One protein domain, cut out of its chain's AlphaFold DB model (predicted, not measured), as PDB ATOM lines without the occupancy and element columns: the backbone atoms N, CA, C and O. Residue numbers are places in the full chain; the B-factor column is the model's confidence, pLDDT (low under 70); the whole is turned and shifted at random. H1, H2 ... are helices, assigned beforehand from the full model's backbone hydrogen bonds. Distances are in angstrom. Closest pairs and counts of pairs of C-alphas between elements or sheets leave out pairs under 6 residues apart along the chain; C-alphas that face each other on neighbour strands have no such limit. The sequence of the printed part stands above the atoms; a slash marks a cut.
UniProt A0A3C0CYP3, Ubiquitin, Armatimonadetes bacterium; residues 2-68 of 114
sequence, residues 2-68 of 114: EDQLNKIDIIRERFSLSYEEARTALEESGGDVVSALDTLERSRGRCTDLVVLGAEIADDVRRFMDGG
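AT A GLANCE: This is residues 2 to 68 of the 114 residues of the protein "Ubiquitin" of Armatimonadetes bacterium (UniProt A0A3C0CYP3). One long helix, H3, reaches far out of a small head, where its first turns pack with two short helices, H1 and H2. H2 stands crosswise to both of the others, and residues 45 to 68, mostly the far part of H3, stick out as a free arm that makes the length. The printed part has 67 residues with three named helices, in the order H1, H2, H3, and no named strand; the class is all helix. It is extended, with a radius of gyration of the C-alphas of 18.1 A and spans of 64 by 17 by 14 A.

HOW THE PARTS SIT: Start with H3, residues 33 to 66, and look at its residues 33 to 40, which alone touch the other helices. There it touches H2, residues 19 to 28, about perpendicular at 74 degrees; the closest C-alphas, of Ala 25 and Ala 36, are 5.5 A apart. H3 also touches H1, residues 2 to 15, at a shallow tilt of 24 degrees, the same way; the closest C-alphas, of Lys 7 and Val 33, are 6.4 A apart. H1, with residues 7 to 12 alone, touches H2, about perpendicular at 75 degrees; the closest C-alphas, of Ile 8 and Ala 22, are 5.5 A apart. In H1, H2 and H3 every backbone O i to N i+4 pair is within hydrogen-bond range.

IN THESE COORDINATES: Find C-alpha 33 at (49.450, -41.007, 129.952); from there H3 runs 49.2 A to C-alpha 66 at (10.697, -27.722, 102.634). H1 begins at C-alpha 2, at (62.018, -46.977, 126.066), and runs 20.4 A to residue 15. Between them in the chain, H2 runs 14.3 A from Tyr 19 to Glu 28.

THE WHOLE: The C-alphas of Glu 2 and Gly 68, the two farthest apart, are 63.9 A apart. The printed part has no cut, and both links are tight. Mean pLDDT of the printed part is 83.4; look for values under 70 at residues 2, 46 to 47, 49 to 50, 54 and 56 to 68.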
ATOM      1  N   GLU A   2      62.999 -45.866 126.117       68.62
ATOM      2  CA  GLU A   2      62.018 -46.977 126.066       68.62
ATOM      3  C   GLU A   2      60.697 -46.665 126.793       68.62
ATOM      4  O   GLU A   2      59.629 -46.934 126.256       68.62
ATOM      5  N   ASP A   3      60.756 -46.008 127.959       87.81
ATOM      6  CA  ASP A   3      59.562 -45.579 128.708       87.81
ATOM      7  C   ASP A   3      58.668 -44.616 127.907       87.81
ATOM      8  O   ASP A   3      57.449 -44.739 127.900       87.81
ATOM      9  N   GLN A   4      59.272 -43.679 127.175       91.25
ATOM     10  CA  GLN A   4      58.525 -42.693 126.399       91.25
ATOM     11  C   GLN A   4      57.870 -43.327 125.169       91.25
ATOM     12  O   GLN A   4      56.725 -43.014 124.858       91.25
ATOM     13  N   LEU A   5      58.577 -44.238 124.495       95.56
ATOM     14  CA  LEU A   5      58.042 -44.963 123.347       95.56
ATOM     15  C   LEU A   5      56.832 -45.819 123.748       95.56
ATOM     16  O   LEU A   5      55.789 -45.736 123.110       95.56
ATOM     17  N   ASN A   6      56.934 -46.541 124.867       96.12
ATOM     18  CA  ASN A   6      55.838 -47.344 125.409       96.12
ATOM     19  C   ASN A   6      54.598 -46.483 125.722       96.12
ATOM     20  O   ASN A   6      53.485 -46.805 125.312       96.12
ATOM     21  N   LYS A   7      54.791 -45.326 126.367       96.25
ATOM     22  CA  LYS A   7      53.701 -44.375 126.643       96.25
ATOM     23  C   LYS A   7      52.995 -43.898 125.372       96.25
ATOM     24  O   LYS A   7      51.769 -43.809 125.358       96.25
ATOM     25  N   ILE A   8      53.754 -43.607 124.315       96.69
ATOM     26  CA  ILE A   8      53.199 -43.208 123.016       96.69
ATOM     27  C   ILE A   8      52.397 -44.366 122.410       96.69
ATOM     28  O   ILE A   8      51.263 -44.154 121.981       96.69
ATOM     29  N   ASP A   9      52.932 -45.585 122.420       96.56
ATOM     30  CA  ASP A   9      52.249 -46.749 121.848       96.56
ATOM     31  C   ASP A   9      50.938 -47.084 122.580       96.56
ATOM     32  O   ASP A   9      49.930 -47.326 121.917       96.56
ATOM     33  N   ILE A  10      50.878 -46.948 123.911       96.25
ATOM     34  CA  ILE A  10      49.627 -47.095 124.683       96.25
ATOM     35  C   ILE A  10      48.534 -46.134 124.179       96.25
ATOM     36  O   ILE A  10      47.369 -46.519 124.035       96.25
ATOM     37  N   ILE A  11      48.890 -44.872 123.918       96.06
ATOM     38  CA  ILE A  11      47.944 -43.852 123.444       96.06
ATOM     39  C   ILE A  11      47.484 -44.169 122.015       96.06
ATOM     40  O   ILE A  11      46.287 -44.095 121.718       96.06
ATOM     41  N   ARG A  12      48.416 -44.574 121.142       96.81
ATOM     42  CA  ARG A  12      48.120 -44.960 119.754       96.81
ATOM     43  C   ARG A  12      47.165 -46.136 119.686       96.81
ATOM     44  O   ARG A  12      46.198 -46.066 118.935       96.81
ATOM     45  N   GLU A  13      47.414 -47.187 120.462       94.94
ATOM     46  CA  GLU A  13      46.588 -48.396 120.458       94.94
ATOM     47  C   GLU A  13      45.164 -48.108 120.943       94.94
ATOM     48  O   GLU A  13      44.201 -48.548 120.315       94.94
ATOM     49  N   ARG A  14      45.005 -47.311 122.009       93.12
ATOM     50  CA  ARG A  14      43.677 -46.992 122.563       93.12
ATOM     51  C   ARG A  14      42.834 -46.091 121.671       93.12
ATOM     52  O   ARG A  14      41.621 -46.269 121.608       93.12
ATOM     53  N   PHE A  15      43.453 -45.115 121.011       89.62
ATOM     54  CA  PHE A  15      42.726 -44.114 120.229       89.62
ATOM     55  C   PHE A  15      42.886 -44.277 118.715       89.62
ATOM     56  O   PHE A  15      42.254 -43.528 117.974       89.62
ATOM     57  N   SER A  16      43.641 -45.271 118.237       91.69
ATOM     58  CA  SER A  16      43.968 -45.457 116.811       91.69
ATOM     59  C   SER A  16      44.562 -44.191 116.182       91.69
ATOM     60  O   SER A  16      44.087 -43.712 115.155       91.69
ATOM     61  N   LEU A  17      45.569 -43.619 116.846       94.31
ATOM     62  CA  LEU A  17      46.262 -42.402 116.415       94.31
ATOM     63  C   LEU A  17      47.578 -42.719 115.694       94.31
ATOM     64  O   LEU A  17      48.217 -43.754 115.926       94.31
ATOM     65  N   SER A  18      48.021 -41.792 114.848       95.94
ATOM     66  CA  SER A  18      49.381 -41.802 114.316       95.94
ATOM     67  C   SER A  18      50.409 -41.585 115.434       95.94
ATOM     68  O   SER A  18      50.092 -41.138 116.539       95.94
ATOM     69  N   TYR A  19      51.670 -41.919 115.152       95.38
ATOM     70  CA  TYR A  19      52.752 -41.719 116.117       95.38
ATOM     71  C   TYR A  19      52.920 -40.247 116.505       95.38
ATOM     72  O   TYR A  19      53.123 -39.938 117.676       95.38
ATOM     73  N   GLU A  20      52.804 -39.349 115.527       96.44
ATOM     74  CA  GLU A  20      52.912 -37.908 115.736       96.44
ATOM     75  C   GLU A  20      51.800 -37.394 116.655       96.44
ATOM     76  O   GLU A  20      52.095 -36.771 117.667       96.44
ATOM     77  N   GLU A  21      50.543 -37.747 116.380       94.56
ATOM     78  CA  GLU A  21      49.396 -37.330 117.197       94.56
ATOM     79  C   GLU A  21      49.501 -37.824 118.645       94.56
ATOM     80  O   GLU A  21      49.259 -37.071 119.588       94.56
ATOM     81  N   ALA A  22      49.891 -39.085 118.840       96.38
ATOM     82  CA  ALA A  22      50.059 -39.642 120.176       96.38
ATOM     83  C   ALA A  22      51.248 -39.021 120.925       96.38
ATOM     84  O   ALA A  22      51.166 -38.802 122.135       96.38
ATOM     85  N   ARG A  23      52.339 -38.702 120.215       96.81
ATOM     86  CA  ARG A  23      53.471 -37.966 120.781       96.81
ATOM     87  C   ARG A  23      53.037 -36.575 121.236       96.81
ATOM     88  O   ARG A  23      53.345 -36.204 122.365       96.81
ATOM     89  N   THR A  24      52.312 -35.839 120.400       96.25
ATOM     90  CA  THR A  24      51.803 -34.506 120.738       96.25
ATOM     91  C   THR A  24      50.880 -34.561 121.950       96.25
ATOM     92  O   THR A  24      51.096 -33.819 122.900       96.25
ATOM     93  N   ALA A  25      49.926 -35.498 121.988       95.00
ATOM     94  CA  ALA A  25      49.024 -35.650 123.131       95.00
ATOM     95  C   ALA A  25      49.775 -35.948 124.445       95.00
ATOM     96  O   ALA A  25      49.412 -35.437 125.508       95.00
ATOM     97  N   LEU A  26      50.842 -36.752 124.380       96.38
ATOM     98  CA  LEU A  26      51.698 -37.037 125.531       96.38
ATOM     99  C   LEU A  26      52.513 -35.808 125.968       96.38
ATOM    100  O   LEU A  26      52.656 -35.571 127.167       96.38
ATOM    101  N   GLU A  27      53.036 -35.025 125.020       96.00
ATOM    102  CA  GLU A  27      53.789 -33.791 125.290       96.00
ATOM    103  C   GLU A  27      52.897 -32.704 125.910       96.00
ATOM    104  O   GLU A  27      53.272 -32.108 126.920       96.00
ATOM    105  N   GLU A  28      51.690 -32.506 125.377       94.94
ATOM    106  CA  GLU A  28      50.686 -31.579 125.918       94.94
ATOM    107  C   GLU A  28      50.238 -31.958 127.335       94.94
ATOM    108  O   GLU A  28      49.906 -31.092 128.143       94.94
ATOM    109  N   SER A  29      50.291 -33.249 127.660       94.88
ATOM    110  CA  SER A  29      49.941 -33.783 128.981       94.88
ATOM    111  C   SER A  29      51.129 -33.845 129.943       94.88
ATOM    112  O   SER A  29      51.056 -34.499 130.983       94.88
ATOM    113  N   GLY A  30      52.259 -33.217 129.598       94.06
ATOM    114  CA  GLY A  30      53.450 -33.190 130.447       94.06
ATOM    115  C   GLY A  30      54.067 -34.572 130.692       94.06
ATOM    116  O   GLY A  30      54.736 -34.776 131.702       94.06
ATOM    117  N   GLY A  31      53.839 -35.533 129.792       93.75
ATOM    118  CA  GLY A  31      54.329 -36.906 129.918       93.75
ATOM    119  C   GLY A  31      53.444 -37.846 130.743       93.75
ATOM    120  O   GLY A  31      53.844 -38.997 130.954       93.75
ATOM    121  N   ASP A  32      52.266 -37.398 131.190       96.12
ATOM    122  CA  ASP A  32      51.286 -38.236 131.880       96.12
ATOM    123  C   ASP A  32      50.297 -38.890 130.900       96.12
ATOM    124  O   ASP A  32      49.538 -38.224 130.196       96.12
ATOM    125  N   VAL A  33      50.293 -40.224 130.871       95.44
ATOM    126  CA  VAL A  33      49.450 -41.007 129.952       95.44
ATOM    127  C   VAL A  33      47.975 -40.895 130.316       95.44
ATOM    128  O   VAL A  33      47.131 -40.834 129.428       95.44
ATOM    129  N   VAL A  34      47.647 -40.869 131.609       96.06
ATOM    130  CA  VAL A  34      46.250 -40.827 132.061       96.06
ATOM    131  C   VAL A  34      45.600 -39.515 131.628       96.06
ATOM    132  O   VAL A  34      44.527 -39.533 131.028       96.06
ATOM    133  N   SER A  35      46.288 -38.396 131.846       95.25
ATOM    134  CA  SER A  35      45.853 -37.062 131.428       95.25
ATOM    135  C   SER A  35      45.722 -36.941 129.907       95.25
ATOM    136  O   SER A  35      44.755 -36.345 129.424       95.25
ATOM    137  N   ALA A  36      46.635 -37.554 129.143       96.19
ATOM    138  CA  ALA A  36      46.549 -37.583 127.682       96.19
ATOM    139  C   ALA A  36      45.297 -38.321 127.197       96.19
ATOM    140  O   ALA A  36      44.559 -37.814 126.350       96.19
ATOM    141  N   LEU A  37      45.024 -39.498 127.765       94.81
ATOM    142  CA  LEU A  37      43.848 -40.294 127.416       94.81
ATOM    143  C   LEU A  37      42.539 -39.580 127.799       94.81
ATOM    144  O   LEU A  37      41.632 -39.518 126.972       94.81
ATOM    145  N   ASP A  38      42.460 -38.990 128.996       94.94
ATOM    146  CA  ASP A  38      41.292 -38.225 129.469       94.94
ATOM    147  C   ASP A  38      41.010 -37.005 128.568       94.94
ATOM    148  O   ASP A  38      39.871 -36.730 128.185       94.94
ATOM    149  N   THR A  39      42.060 -36.296 128.145       92.31
ATOM    150  CA  THR A  39      41.927 -35.137 127.249       92.31
ATOM    151  C   THR A  39      41.444 -35.545 125.856       92.31
ATOM    152  O   THR A  39      40.537 -34.911 125.301       92.31
ATOM    153  N   LEU A  40      42.004 -36.622 125.294       93.88
ATOM    154  CA  LEU A  40      41.591 -37.167 123.998       93.88
ATOM    155  C   LEU A  40      40.134 -37.650 124.017       93.88
ATOM    156  O   LEU A  40      39.388 -37.380 123.071       93.88
ATOM    157  N   GLU A  41      39.702 -38.299 125.102       90.06
ATOM    158  CA  GLU A  41      38.322 -38.753 125.287       90.06
ATOM    159  C   GLU A  41      37.337 -37.578 125.313       90.06
ATOM    160  O   GLU A  41      36.381 -37.545 124.531       90.06
ATOM    161  N   ARG A  42      37.618 -36.546 126.122       85.31
ATOM    162  CA  ARG A  42      36.801 -35.321 126.171       85.31
ATOM    163  C   ARG A  42      36.754 -34.585 124.836       85.31
ATOM    164  O   ARG A  42      35.754 -33.941 124.519       85.31
ATOM    165  N   SER A  43      37.840 -34.606 124.067       81.31
ATOM    166  CA  SER A  43      37.885 -33.973 122.747       81.31
ATOM    167  C   SER A  43      36.990 -34.703 121.740       81.31
ATOM    168  O   SER A  43      36.178 -34.070 121.064       81.31
ATOM    169  N   ARG A  44      37.054 -36.042 121.704       81.31
ATOM    170  CA  ARG A  44      36.190 -36.857 120.837       81.31
ATOM    171  C   ARG A  44      34.714 -36.731 121.198       81.31
ATOM    172  O   ARG A  44      33.912 -36.508 120.295       81.31
ATOM    173  N   GLY A  45      34.375 -36.789 122.488       73.44
ATOM    174  CA  GLY A  45      32.996 -36.613 122.953       73.44
ATOM    175  C   GLY A  45      32.396 -35.275 122.511       73.44
ATOM    176  O   GLY A  45      31.319 -35.244 121.924       73.44
ATOM    177  N   ARG A  46      33.146 -34.172 122.667       68.00
ATOM    178  CA  ARG A  46      32.704 -32.839 122.221       68.00
ATOM    179  C   ARG A  46      32.498 -32.746 120.709       68.00
ATOM    180  O   ARG A  46      31.536 -32.123 120.272       68.00
ATOM    181  N   CYS A  47      33.381 -33.337 119.903       67.31
ATOM    182  CA  CYS A  47      33.201 -33.354 118.449       67.31
ATOM    183  C   CYS A  47      31.940 -34.123 118.043       67.31
ATOM    184  O   CYS A  47      31.193 -33.646 117.191       67.31
ATOM    185  N   THR A  48      31.678 -35.277 118.659       70.75
ATOM    186  CA  THR A  48      30.460 -36.052 118.395       70.75
ATOM    187  C   THR A  48      29.204 -35.268 118.774       70.75
ATOM    188  O   THR A  48      28.306 -35.159 117.943       70.75
ATOM    189  N   ASP A  49      29.168 -34.646 119.955       69.94
ATOM    190  CA  ASP A  49      28.022 -33.838 120.397       69.94
ATOM    191  C   ASP A  49      27.748 -32.651 119.459       69.94
ATOM    192  O   ASP A  49      26.600 -32.381 119.108       69.94
ATOM    193  N   LEU A  50      28.795 -31.961 118.992       67.31
ATOM    194  CA  LEU A  50      28.657 -30.843 118.052       67.31
ATOM    195  C   LEU A  50      28.165 -31.286 116.671       67.31
ATOM    196  O   LEU A  50      27.378 -30.574 116.048       67.31
ATOM    197  N   VAL A  51      28.614 -32.444 116.183       72.75
ATOM    198  CA  VAL A  51      28.148 -33.003 114.904       72.75
ATOM    199  C   VAL A  51      26.679 -33.409 114.997       72.75
ATOM    200  O   VAL A  51      25.917 -33.107 114.080       72.75
ATOM    201  N   VAL A  52      26.264 -34.036 116.102       73.00
ATOM    202  CA  VAL A  52      24.859 -34.407 116.344       73.00
ATOM    203  C   VAL A  52      23.979 -33.160 116.428       73.00
ATOM    204  O   VAL A  52      22.981 -33.072 115.716       73.00
ATOM    205  N   LEU A  53      24.393 -32.155 117.203       71.19
ATOM    206  CA  LEU A  53      23.677 -30.883 117.305       71.19
ATOM    207  C   LEU A  53      23.587 -30.166 115.949       71.19
ATOM    208  O   LEU A  53      22.543 -29.628 115.587       71.19
ATOM    209  N   GLY A  54      24.672 -30.171 115.171       64.69
ATOM    210  CA  GLY A  54      24.696 -29.592 113.829       64.69
ATOM    211  C   GLY A  54      23.755 -30.308 112.857       64.69
ATOM    212  O   GLY A  54      23.107 -29.645 112.050       64.69
ATOM    213  N   ALA A  55      23.651 -31.635 112.952       71.19
ATOM    214  CA  ALA A  55      22.733 -32.428 112.142       71.19
ATOM    215  C   ALA A  55      21.263 -32.147 112.494       71.19
ATOM    216  O   ALA A  55      20.465 -31.939 111.583       71.19
ATOM    217  N   GLU A  56      20.915 -32.052 113.783       66.81
ATOM    218  CA  GLU A  56      19.557 -31.683 114.215       66.81
ATOM    219  C   GLU A  56      19.164 -30.282 113.731       66.81
ATOM    220  O   GLU A  56      18.103 -30.103 113.134       66.81
ATOM    221  N   ILE A  57      20.052 -29.295 113.893       69.44
ATOM    222  CA  ILE A  57      19.809 -27.928 113.412       69.44
ATOM    223  C   ILE A  57      19.661 -27.905 111.884       69.44
ATOM    224  O   ILE A  57      18.805 -27.195 111.352       69.44
ATOM    225  N   ALA A  58      20.483 -28.666 111.156       61.59
ATOM    226  CA  ALA A  58      20.398 -28.749 109.702       61.59
ATOM    227  C   ALA A  58      19.079 -29.381 109.237       61.59
ATOM    228  O   ALA A  58      18.474 -28.888 108.281       61.59
ATOM    229  N   ASP A  59      18.608 -30.423 109.921       68.88
ATOM    230  CA  ASP A  59      17.319 -31.052 109.640       68.88
ATOM    231  C   ASP A  59      16.146 -30.111 109.939       68.88
ATOM    232  O   ASP A  59      15.203 -30.037 109.146       68.88
ATOM    233  N   ASP A  60      16.216 -29.325 111.012       65.31
ATOM    234  CA  ASP A  60      15.208 -28.309 111.325       65.31
ATOM    235  C   ASP A  60      15.171 -27.190 110.275       65.31
ATOM    236  O   ASP A  60      14.095 -26.807 109.802       65.31
ATOM    237  N   VAL A  61      16.337 -26.712 109.829       62.06
ATOM    238  CA  VAL A  61      16.445 -25.733 108.736       62.06
ATOM    239  C   VAL A  61      15.898 -26.314 107.432       62.06
ATOM    240  O   VAL A  61      15.146 -25.640 106.725       62.06
ATOM    241  N   ARG A  62      16.220 -27.572 107.121       59.62
ATOM    242  CA  ARG A  62      15.727 -28.255 105.922       59.62
ATOM    243  C   ARG A  62      14.209 -28.402 105.947       59.62
ATOM    244  O   ARG A  62      13.562 -28.049 104.970       59.62
ATOM    245  N   ARG A  63      13.626 -28.819 107.073       62.53
ATOM    246  CA  ARG A  63      12.164 -28.889 107.261       62.53
ATOM    247  C   ARG A  63      11.496 -27.523 107.136       62.53
ATOM    248  O   ARG A  63      10.389 -27.424 106.603       62.53
ATOM    249  N   PHE A  64      12.154 -26.468 107.611       58.91
ATOM    250  CA  PHE A  64      11.668 -25.101 107.464       58.91
ATOM    251  C   PHE A  64      11.679 -24.645 105.997       58.91
ATOM    252  O   PHE A  64      10.714 -24.036 105.540       58.91
ATOM    253  N   MET A  65      12.721 -25.004 105.239       54.22
ATOM    254  CA  MET A  65      12.838 -24.723 103.803       54.22
ATOM    255  C   MET A  65      11.874 -25.556 102.943       54.22
ATOM    256  O   MET A  65      11.282 -25.024 102.003       54.22
ATOM    257  N   ASP A  66      11.666 -26.830 103.289       61.91
ATOM    258  CA  ASP A  66      10.697 -27.722 102.634       61.91
ATOM    259  C   ASP A  66       9.245 -27.249 102.858       61.91
ATOM    260  O   ASP A  66       8.344 -27.581 102.090       61.91
ATOM    261  N   GLY A  67       9.015 -26.399 103.868       59.62
ATOM    262  CA  GLY A  67       7.756 -25.690 104.105       59.62
ATOM    263  C   GLY A  67       7.431 -24.579 103.093       59.62
ATOM    264  O   GLY A  67       6.360 -23.978 103.191       59.62
ATOM    265  N   GLY A  68       8.315 -24.315 102.127       54.44
ATOM    266  CA  GLY A  68       8.157 -23.284 101.103       54.44
ATOM    267  C   GLY A  68       8.893 -21.977 101.433       54.44
ATOM    268  O   GLY A  68       9.368 -21.778 102.550       54.44
TER     269      GLY A  68